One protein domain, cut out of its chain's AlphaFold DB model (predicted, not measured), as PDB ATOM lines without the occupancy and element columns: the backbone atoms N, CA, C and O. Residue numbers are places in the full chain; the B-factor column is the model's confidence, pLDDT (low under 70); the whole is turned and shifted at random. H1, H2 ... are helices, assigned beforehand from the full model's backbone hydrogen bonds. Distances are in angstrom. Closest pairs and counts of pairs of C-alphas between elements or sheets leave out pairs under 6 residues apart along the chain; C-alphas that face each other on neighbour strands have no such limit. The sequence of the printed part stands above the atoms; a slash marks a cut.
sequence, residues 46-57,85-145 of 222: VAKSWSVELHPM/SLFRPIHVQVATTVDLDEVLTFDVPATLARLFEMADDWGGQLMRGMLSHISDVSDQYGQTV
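Overview. This is residues 46 to 57 and 85 to 145 of the 222 residues of an uncharacterized protein of Cellulomonas sp. WB94 (UniProt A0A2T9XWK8). One long helix, H3, makes the length of a rod; the short helix H1 packs slantwise on one side of it, and an extended stretch, residues 85 to 99, runs alongside it to the small helix H2 near where H3 begins. The printed part has 73 residues, with helices H1, H2, H3 along the chain and no named strand: all helix. It is only just loose, close to extended, with a radius of gyration of the C-alphas of 16.9 A and spans of 56 by 20 by 16 A.

Arrangement. Start from H3, residues 108 to 140. With residues 115 to 124 alone it touches H1, residues 46 to 54; look at their closest C-alphas, Ser 51 and Gly 123, 4.5 A apart. They run the same way at a steep tilt of 61 degrees. H2, residues 100 to 105, is close to H3 but not clearly touching: their closest C-alphas, Glu 102 and Ala 110, are 7.5 A apart. H1 and H2 are apart. In H1, H2 and H3 every O i to N i+4 pair is within hydrogen-bond range.

Along the chain. Find C-alpha 108 at (331.413, 159.476, 237.558); H3 runs 47.6 A to C-alpha 140 at (287.058, 168.496, 222.839). H1 begins at C-alpha 46, (322.313, 162.247, 226.777), and spans 11.9 A; H2 spans 8.6 A.

Size, cuts and confidence. C-alphas 57 and 85 are 21.7 A apart across the cut, residues 58 to 84. The link from H2 to H3 is tight, and residues 104 to 109 stand free. Residues 85 to 86 are under pLDDT 70.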
ATOM      1  N   VAL A  46     322.394 163.424 225.900       92.44
ATOM      2  CA  VAL A  46     322.313 162.247 226.777       92.44
ATOM      3  C   VAL A  46     320.922 162.145 227.382       92.44
ATOM      4  O   VAL A  46     320.271 161.122 227.197       92.44
ATOM      5  N   ALA A  47     320.436 163.227 227.995       88.19
ATOM      6  CA  ALA A  47     319.105 163.281 228.580       88.19
ATOM      7  C   ALA A  47     318.039 162.926 227.539       88.19
ATOM      8  O   ALA A  47     317.277 161.995 227.756       88.19
ATOM      9  N   LYS A  48     318.059 163.553 226.352       88.00
ATOM     10  CA  LYS A  48     317.114 163.220 225.276       88.00
ATOM     11  C   LYS A  48     317.200 161.754 224.839       88.00
ATOM     12  O   LYS A  48     316.164 161.125 224.642       88.00
ATOM     13  N   SER A  49     318.408 161.222 224.647       92.25
ATOM     14  CA  SER A  49     318.609 159.834 224.211       92.25
ATOM     15  C   SER A  49     318.047 158.853 225.234       92.25
ATOM     16  O   SER A  49     317.266 157.975 224.881       92.25
ATOM     17  N   TRP A  50     318.388 159.044 226.508       95.06
ATOM     18  CA  TRP A  50     317.914 158.191 227.590       95.06
ATOM     19  C   TRP A  50     316.423 158.359 227.855       95.06
ATOM     20  O   TRP A  50     315.748 157.361 228.063       95.06
ATOM     21  N   SER A  51     315.860 159.566 227.751       92.19
ATOM     22  CA  SER A  51     314.409 159.756 227.850       92.19
ATOM     23  C   SER A  51     313.660 158.959 226.782       92.19
ATOM     24  O   SER A  51     312.609 158.405 227.076       92.19
ATOM     25  N   VAL A  52     314.185 158.865 225.555       92.12
ATOM     26  CA  VAL A  52     313.574 158.049 224.490       92.12
ATOM     27  C   VAL A  52     313.710 156.552 224.771       92.12
ATOM     28  O   VAL A  52     312.782 155.799 224.489       92.12
ATOM     29  N   GLU A  53     314.837 156.108 225.326       94.12
ATOM     30  CA  GLU A  53     315.033 154.703 225.708       94.12
ATOM     31  C   GLU A  53     314.130 154.292 226.880       94.12
ATOM     32  O   GLU A  53     313.526 153.220 226.845       94.12
ATOM     33  N   LEU A  54     314.003 155.156 227.890       93.62
ATOM     34  CA  LEU A  54     313.178 154.936 229.081       93.62
ATOM     35  C   LEU A  54     311.686 155.091 228.802       93.62
ATOM     36  O   LEU A  54     310.872 154.362 229.367       93.62
ATOM     37  N   HIS A  55     311.330 155.988 227.883       92.94
ATOM     38  CA  HIS A  55     309.955 156.252 227.463       92.94
ATOM     39  C   HIS A  55     309.822 156.015 225.947       92.94
ATOM     40  O   HIS A  55     309.737 156.978 225.178       92.94
ATOM     41  N   PRO A  56     309.753 154.744 225.485       90.06
ATOM     42  CA  PRO A  56     309.823 154.382 224.063       90.06
ATOM     43  C   PRO A  56     308.791 155.065 223.162       90.06
ATOM     44  O   PRO A  56     309.031 155.257 221.970       90.06
ATOM     45  N   MET A  57     307.644 155.452 223.725       89.69
ATOM     46  CA  MET A  57     306.605 156.197 223.013       89.69
ATOM     47  C   MET A  57     307.115 157.536 222.471       89.69
ATOM     48  O   MET A  57     306.744 157.913 221.362       89.69
ATOM     49  N   SER A  85     293.646 174.803 219.850       63.78
ATOM     50  CA  SER A  85     293.796 173.612 220.704       63.78
ATOM     51  C   SER A  85     294.774 172.577 220.140       63.78
ATOM     52  O   SER A  85     295.007 171.554 220.766       63.78
ATOM     53  N   LEU A  86     295.352 172.845 218.968       68.88
ATOM     54  CA  LEU A  86     296.306 171.996 218.265       68.88
ATOM     55  C   LEU A  86     297.765 172.283 218.649       68.88
ATOM     56  O   LEU A  86     298.649 171.530 218.254       68.88
ATOM     57  N   PHE A  87     298.029 173.363 219.391       74.56
ATOM     58  CA  PHE A  87     299.361 173.679 219.896       74.56
ATOM     59  C   PHE A  87     299.303 173.989 221.391       74.56
ATOM     60  O   PHE A  87     298.610 174.909 221.822       74.56
ATOM     61  N   ARG A  88     300.080 173.247 222.186       75.62
ATOM     62  CA  ARG A  88     300.263 173.513 223.615       75.62
ATOM     63  C   ARG A  88     301.748 173.411 223.985       75.62
ATOM     64  O   ARG A  88     302.347 172.361 223.745       75.62
ATOM     65  N   PRO A  89     302.339 174.444 224.610       77.38
ATOM     66  CA  PRO A  89     303.668 174.321 225.188       77.38
ATOM     67  C   PRO A  89     303.626 173.374 226.395       77.38
ATOM     68  O   PRO A  89     302.750 173.471 227.255       77.38
ATOM     69  N   ILE A  90     304.585 172.451 226.462       78.94
ATOM     70  CA  ILE A  90     304.809 171.605 227.637       78.94
ATOM     71  C   ILE A  90     306.042 172.151 228.346       78.94
ATOM     72  O   ILE A  90     307.158 172.045 227.838       78.94
ATOM     73  N   HIS A  91     305.835 172.736 229.522       79.44
ATOM     74  CA  HIS A  91     306.932 173.173 230.373       79.44
ATOM     75  C   HIS A  91     307.476 171.972 231.140       79.44
ATOM     76  O   HIS A  91     306.741 171.305 231.865       79.44
ATOM     77  N   VAL A  92     308.767 171.708 230.965       80.69
ATOM     78  CA  VAL A  92     309.487 170.670 231.701       80.69
ATOM     79  C   VAL A  92     310.467 171.360 232.630       80.69
ATOM     80  O   VAL A  92     311.261 172.195 232.193       80.69
ATOM     81  N   GLN A  93     310.416 171.004 233.908       84.06
ATOM     82  CA  GLN A  93     311.366 171.474 234.901       84.06
ATOM     83  C   GLN A  93     311.920 170.272 235.650       84.06
ATOM     84  O   GLN A  93     311.162 169.503 236.234       84.06
ATOM     85  N   VAL A  94     313.244 170.141 235.663       80.88
ATOM     86  CA  VAL A  94     313.922 169.145 236.490       80.88
ATOM     87  C   VAL A  94     314.751 169.872 237.534       80.88
ATOM     88  O   VAL A  94     315.677 170.617 237.209       80.88
ATOM     89  N   ALA A  95     314.383 169.695 238.799       83.19
ATOM     90  CA  ALA A  95     315.165 170.182 239.923       83.19
ATOM     91  C   ALA A  95     316.174 169.101 240.317       83.19
ATOM     92  O   ALA A  95     315.786 167.983 240.642       83.19
ATOM     93  N   THR A  96     317.463 169.431 240.300       78.69
ATOM     94  CA  THR A  96     318.520 168.528 240.760       78.69
ATOM     95  C   THR A  96     319.360 169.208 241.830       78.69
ATOM     96  O   THR A  96     319.646 170.405 241.750       78.69
ATOM     97  N   THR A  97     319.736 168.446 242.850       84.06
ATOM     98  CA  THR A  97     320.679 168.866 243.886       84.06
ATOM     99  C   THR A  97     321.967 168.087 243.698       84.06
ATOM    100  O   THR A  97     321.944 166.856 243.640       84.06
ATOM    101  N   VAL A  98     323.080 168.804 243.607       81.12
ATOM    102  CA  VAL A  98     324.403 168.217 243.414       81.12
ATOM    103  C   VAL A  98     325.226 168.486 244.664       81.12
ATOM    104  O   VAL A  98     325.304 169.629 245.115       81.12
ATOM    105  N   ASP A  99     325.815 167.433 245.222       86.19
ATOM    106  CA  ASP A  99     326.755 167.560 246.327       86.19
ATOM    107  C   ASP A  99     328.104 168.094 245.818       86.19
ATOM    108  O   ASP A  99     328.611 167.655 244.782       86.19
ATOM    109  N   LEU A 100     328.669 169.079 246.520       81.00
ATOM    110  CA  LEU A 100     329.906 169.728 246.087       81.00
ATOM    111  C   LEU A 100     331.093 168.760 246.126       81.00
ATOM    112  O   LEU A 100     331.935 168.813 245.227       81.00
ATOM    113  N   ASP A 101     331.155 167.866 247.112       84.94
ATOM    114  CA  ASP A 101     332.261 166.921 247.242       84.94
ATOM    115  C   ASP A 101     332.240 165.907 246.096       84.94
ATOM    116  O   ASP A 101     333.293 165.563 245.560       84.94
ATOM    117  N   GLU A 102     331.063 165.494 245.628       83.69
ATOM    118  CA  GLU A 102     330.939 164.630 244.447       83.69
ATOM    119  C   GLU A 102     331.432 165.305 243.157       83.69
ATOM    120  O   GLU A 102     332.049 164.659 242.305       83.69
ATOM    121  N   VAL A 103     331.214 166.618 243.019       81.75
ATOM    122  CA  VAL A 103     331.742 167.400 241.887       81.75
ATOM    123  C   VAL A 103     333.260 167.510 241.976       81.75
ATOM    124  O   VAL A 103     333.952 167.312 240.977       81.75
ATOM    125  N   LEU A 104     333.784 167.809 243.166       84.38
ATOM    126  CA  LEU A 104     335.219 167.982 243.391       84.38
ATOM    127  C   LEU A 104     335.996 166.668 243.247       84.38
ATOM    128  O   LEU A 104     337.130 166.675 242.769       84.38
ATOM    129  N   THR A 105     335.389 165.546 243.636       90.69
ATOM    130  CA  THR A 105     335.972 164.199 243.506       90.69
ATOM    131  C   THR A 105     335.730 163.559 242.141       90.69
ATOM    132  O   THR A 105     336.322 162.520 241.850       90.69
ATOM    133  N   PHE A 106     334.923 164.195 241.286       86.19
ATOM    134  CA  PHE A 106     334.535 163.697 239.970       86.19
ATOM    135  C   PHE A 106     333.960 162.273 240.041       86.19
ATOM    136  O   PHE A 106     334.396 161.365 239.326       86.19
ATOM    137  N   ASP A 107     332.980 162.072 240.926       92.00
ATOM    138  CA  ASP A 107     332.278 160.794 241.051       92.00
ATOM    139  C   ASP A 107     331.430 160.537 239.790       92.00
ATOM    140  O   ASP A 107     330.290 160.992 239.634       92.00
ATOM    141  N   VAL A 108     332.038 159.826 238.837       90.31
ATOM    142  CA  VAL A 108     331.413 159.476 237.558       90.31
ATOM    143  C   VAL A 108     330.159 158.615 237.767       90.31
ATOM    144  O   VAL A 108     329.133 158.959 237.177       90.31
ATOM    145  N   PRO A 109     330.173 157.535 238.580       92.88
ATOM    146  CA  PRO A 109     328.961 156.778 238.890       92.88
ATOM    147  C   PRO A 109     327.798 157.629 239.412       92.88
ATOM    148  O   PRO A 109     326.694 157.522 238.874       92.88
ATOM    149  N   ALA A 110     328.034 158.492 240.403       89.88
ATOM    150  CA  ALA A 110     326.986 159.341 240.970       89.88
ATOM    151  C   ALA A 110     326.442 160.336 239.932       89.88
ATOM    152  O   ALA A 110     325.229 160.523 239.799       89.88
ATOM    153  N   THR A 111     327.333 160.910 239.120       87.94
ATOM    154  CA  THR A 111     326.953 161.799 238.015       87.94
ATOM    155  C   THR A 111     326.067 161.083 236.992       87.94
ATOM    156  O   THR A 111     325.030 161.613 236.598       87.94
ATOM    157  N   LEU A 112     326.434 159.868 236.573       90.44
ATOM    158  CA  LEU A 112     325.651 159.087 235.609       90.44
ATOM    159  C   LEU A 112     324.285 158.672 236.170       90.44
ATOM    160  O   LEU A 112     323.298 158.736 235.439       90.44
ATOM    161  N   ALA A 113     324.208 158.298 237.451       91.88
ATOM    162  CA  ALA A 113     322.944 157.973 238.110       91.88
ATOM    163  C   ALA A 113     321.988 159.177 238.118       91.88
ATOM    164  O   ALA A 113     320.832 159.049 237.722       91.88
ATOM    165  N   ARG A 114     322.487 160.374 238.448       89.50
ATOM    166  CA  ARG A 114     321.680 161.605 238.396       89.50
ATOM    167  C   ARG A 114     321.214 161.955 236.990       89.50
ATOM    168  O   ARG A 114     320.072 162.362 236.801       89.50
ATOM    169  N   LEU A 115     322.091 161.809 235.995       90.25
ATOM    170  CA  LEU A 115     321.722 162.027 234.595       90.25
ATOM    171  C   LEU A 115     320.595 161.082 234.165       90.25
ATOM    172  O   LEU A 115     319.707 161.494 233.423       90.25
ATOM    173  N   PHE A 116     320.624 159.837 234.644       93.62
ATOM    174  CA  PHE A 116     319.593 158.846 234.374       93.62
ATOM    175  C   PHE A 116     318.262 159.225 235.031       93.62
ATOM    176  O   PHE A 116     317.244 159.267 234.346       93.62
ATOM    177  N   GLU A 117     318.271 159.574 236.320       92.88
ATOM    178  CA  GLU A 117     317.074 160.022 237.049       92.88
ATOM    179  C   GLU A 117     316.438 161.251 236.399       92.88
ATOM    180  O   GLU A 117     315.226 161.317 236.210       92.88
ATOM    181  N   MET A 118     317.258 162.217 235.993       91.25
ATOM    182  CA  MET A 118     316.772 163.396 235.293       91.25
ATOM    183  C   MET A 118     316.202 163.055 233.912       91.25
ATOM    184  O   MET A 118     315.198 163.644 233.511       91.25
ATOM    185  N   ALA A 119     316.829 162.145 233.165       93.19
ATOM    186  CA  ALA A 119     316.296 161.702 231.881       93.19
ATOM    187  C   ALA A 119     314.944 160.993 232.049       93.19
ATOM    188  O   ALA A 119     314.056 161.175 231.210       93.19
ATOM    189  N   ASP A 120     314.774 160.225 233.129       95.19
ATOM    190  CA  ASP A 120     313.502 159.593 233.473       95.19
ATOM    191  C   ASP A 120     312.430 160.629 233.828       95.19
ATOM    192  O   ASP A 120     311.343 160.611 233.250       95.19
ATOM    193  N   ASP A 121     312.741 161.588 234.705       93.06
ATOM    194  CA  ASP A 121     311.791 162.633 235.097       93.06
ATOM    195  C   ASP A 121     311.396 163.513 233.903       93.06
ATOM    196  O   ASP A 121     310.208 163.710 233.634       93.06
ATOM    197  N   TRP A 122     312.374 163.962 233.106       91.62
ATOM    198  CA  TRP A 122     312.113 164.723 231.884       91.62
ATOM    199  C   TRP A 122     311.237 163.919 230.912       91.62
ATOM    200  O   TRP A 122     310.186 164.398 230.473       91.62
ATOM    201  N   GLY A 123     311.624 162.680 230.601       92.81
ATOM    202  CA  GLY A 123     310.862 161.815 229.700       92.81
ATOM    203  C   GLY A 123     309.436 161.576 230.198       92.81
ATOM    204  O   GLY A 123     308.477 161.720 229.438       92.81
ATOM    205  N   GLY A 124     309.279 161.323 231.496       93.19
ATOM    206  CA  GLY A 124     307.986 161.137 232.140       93.19
ATOM    207  C   GLY A 124     307.109 162.388 232.085       93.19
ATOM    208  O   GLY A 124     305.911 162.280 231.810       93.19
ATOM    209  N   GLN A 125     307.674 163.579 232.304       93.06
ATOM    210  CA  GLN A 125     306.950 164.849 232.176       93.06
ATOM    211  C   GLN A 125     306.461 165.073 230.740       93.06
ATOM    212  O   GLN A 125     305.283 165.379 230.543       93.06
ATOM    213  N   LEU A 126     307.320 164.850 229.739       91.69
ATOM    214  CA  LEU A 126     306.939 164.955 228.326       91.69
ATOM    215  C   LEU A 126     305.837 163.961 227.959       91.69
ATOM    216  O   LEU A 126     304.845 164.342 227.339       91.69
ATOM    217  N   MET A 127     305.982 162.701 228.376       92.50
ATOM    218  CA  MET A 127     305.010 161.654 228.085       92.50
ATOM    219  C   MET A 127     303.640 161.979 228.691       92.50
ATOM    220  O   MET A 127     302.621 161.883 228.007       92.50
ATOM    221  N   ARG A 128     303.605 162.412 229.960       92.69
ATOM    222  CA  ARG A 128     302.364 162.827 230.633       92.69
ATOM    223  C   ARG A 128     301.730 164.036 229.956       92.69
ATOM    224  O   ARG A 128     300.531 164.006 229.689       92.69
ATOM    225  N   GLY A 129     302.521 165.068 229.660       90.81
ATOM    226  CA  GLY A 129     302.032 166.276 228.995       90.81
ATOM    227  C   GLY A 129     301.414 165.964 227.634       90.81
ATOM    228  O   GLY A 129     300.321 166.431 227.321       90.81
ATOM    229  N   MET A 130     302.062 165.096 226.864       90.50
ATOM    230  CA  MET A 130     301.562 164.656 225.571       90.50
ATOM    231  C   MET A 130     300.275 163.831 225.667       90.50
ATOM    232  O   MET A 130     299.326 164.122 224.946       90.50
ATOM    233  N   LEU A 131     300.211 162.817 226.540       92.12
ATOM    234  CA  LEU A 131     298.988 162.016 226.703       92.12
ATOM    235  C   LEU A 131     297.823 162.868 227.198       92.12
ATOM    236  O   LEU A 131     296.709 162.714 226.707       92.12
ATOM    237  N   SER A 132     298.085 163.791 228.127       91.62
ATOM    238  CA  SER A 132     297.086 164.753 228.586       91.62
ATOM    239  C   SER A 132     296.592 165.614 227.430       91.62
ATOM    240  O   SER A 132     295.393 165.803 227.288       91.62
ATOM    241  N   HIS A 133     297.493 166.097 226.572       89.75
ATOM    242  CA  HIS A 133     297.103 166.901 225.422       89.75
ATOM    243  C   HIS A 133     296.262 166.110 224.411       89.75
ATOM    244  O   HIS A 133     295.228 166.604 223.971       89.75
ATOM    245  N   ILE A 134     296.658 164.872 224.094       89.50
ATOM    246  CA  ILE A 134     295.875 163.975 223.231       89.50
ATOM    247  C   ILE A 134     294.486 163.737 223.833       89.50
ATOM    248  O   ILE A 134     293.498 163.796 223.104       89.50
ATOM    249  N   SER A 135     294.398 163.498 225.145       90.19
ATOM    250  CA  SER A 135     293.125 163.309 225.849       90.19
ATOM    251  C   SER A 135     292.239 164.548 225.738       90.19
ATOM    252  O   SER A 135     291.104 164.436 225.290       90.19
ATOM    253  N   ASP A 136     292.774 165.726 226.065       89.69
ATOM    254  CA  ASP A 136     292.028 166.988 226.039       89.69
ATOM    255  C   ASP A 136     291.472 167.284 224.638       89.69
ATOM    256  O   ASP A 136     290.306 167.651 224.485       89.69
ATOM    257  N   VAL A 137     292.294 167.098 223.598       89.50
ATOM    258  CA  VAL A 137     291.879 167.283 222.201       89.50
ATOM    259  C   VAL A 137     290.826 166.241 221.816       89.50
ATOM    260  O   VAL A 137     289.803 166.588 221.226       89.50
ATOM    261  N   SER A 138     291.021 164.976 222.192       89.62
ATOM    262  CA  SER A 138     290.059 163.905 221.900       89.62
ATOM    263  C   SER A 138     288.694 164.183 222.535       89.62
ATOM    264  O   SER A 138     287.668 164.032 221.871       89.62
ATOM    265  N   ASP A 139     288.674 164.659 223.781       90.69
ATOM    266  CA  ASP A 139     287.453 165.041 224.488       90.69
ATOM    267  C   ASP A 139     286.785 166.257 223.838       90.69
ATOM    268  O   ASP A 139     285.574 166.248 223.597       90.69
ATOM    269  N   GLN A 140     287.565 167.281 223.479       89.12
ATOM    270  CA  GLN A 140     287.058 168.496 222.839       89.12
ATOM    271  C   GLN A 140     286.356 168.207 221.505       89.12
ATOM    272  O   GLN A 140     285.327 168.817 221.204       89.12
ATOM    273  N   TYR A 141     286.900 167.289 220.706       88.81
ATOM    274  CA  TYR A 141     286.349 166.924 219.399       88.81
ATOM    275  C   TYR A 141     285.410 165.708 219.449       88.81
ATOM    276  O   TYR A 141     284.957 165.245 218.402       88.81
ATOM    277  N   GLY A 142     285.085 165.192 220.641       89.50
ATOM    278  CA  GLY A 142     284.167 164.062 220.809       89.50
ATOM    279  C   GLY A 142     284.688 162.744 220.223       89.50
ATOM    280  O   GLY A 142     283.896 161.882 219.840       89.50
ATOM    281  N   GLN A 143     286.009 162.585 220.129       90.69
ATOM    282  CA  GLN A 143     286.667 161.366 219.648       90.69
ATOM    283  C   GLN A 143     286.775 160.288 220.737       90.69
ATOM    284  O   GLN A 143     287.109 159.141 220.441       90.69
ATOM    285  N   THR A 144     286.434 160.620 221.979       92.94
ATOM    286  CA  THR A 144     286.460 159.695 223.114       92.94
ATOM    287  C   THR A 144     285.366 158.625 223.011       92.94
ATOM    288  O   THR A 144     284.212 158.892 222.656       92.94
ATOM    289  N   VAL A 145     285.735 157.384 223.335       92.56
ATOM    290  CA  VAL A 145     284.830 156.229 223.415       92.56
ATOM    291  C   VAL A 145     284.721 155.804 224.875       92.56
ATOM    292  O   VAL A 145     285.725 155.477 225.504       92.56
TER     293      VAL A 145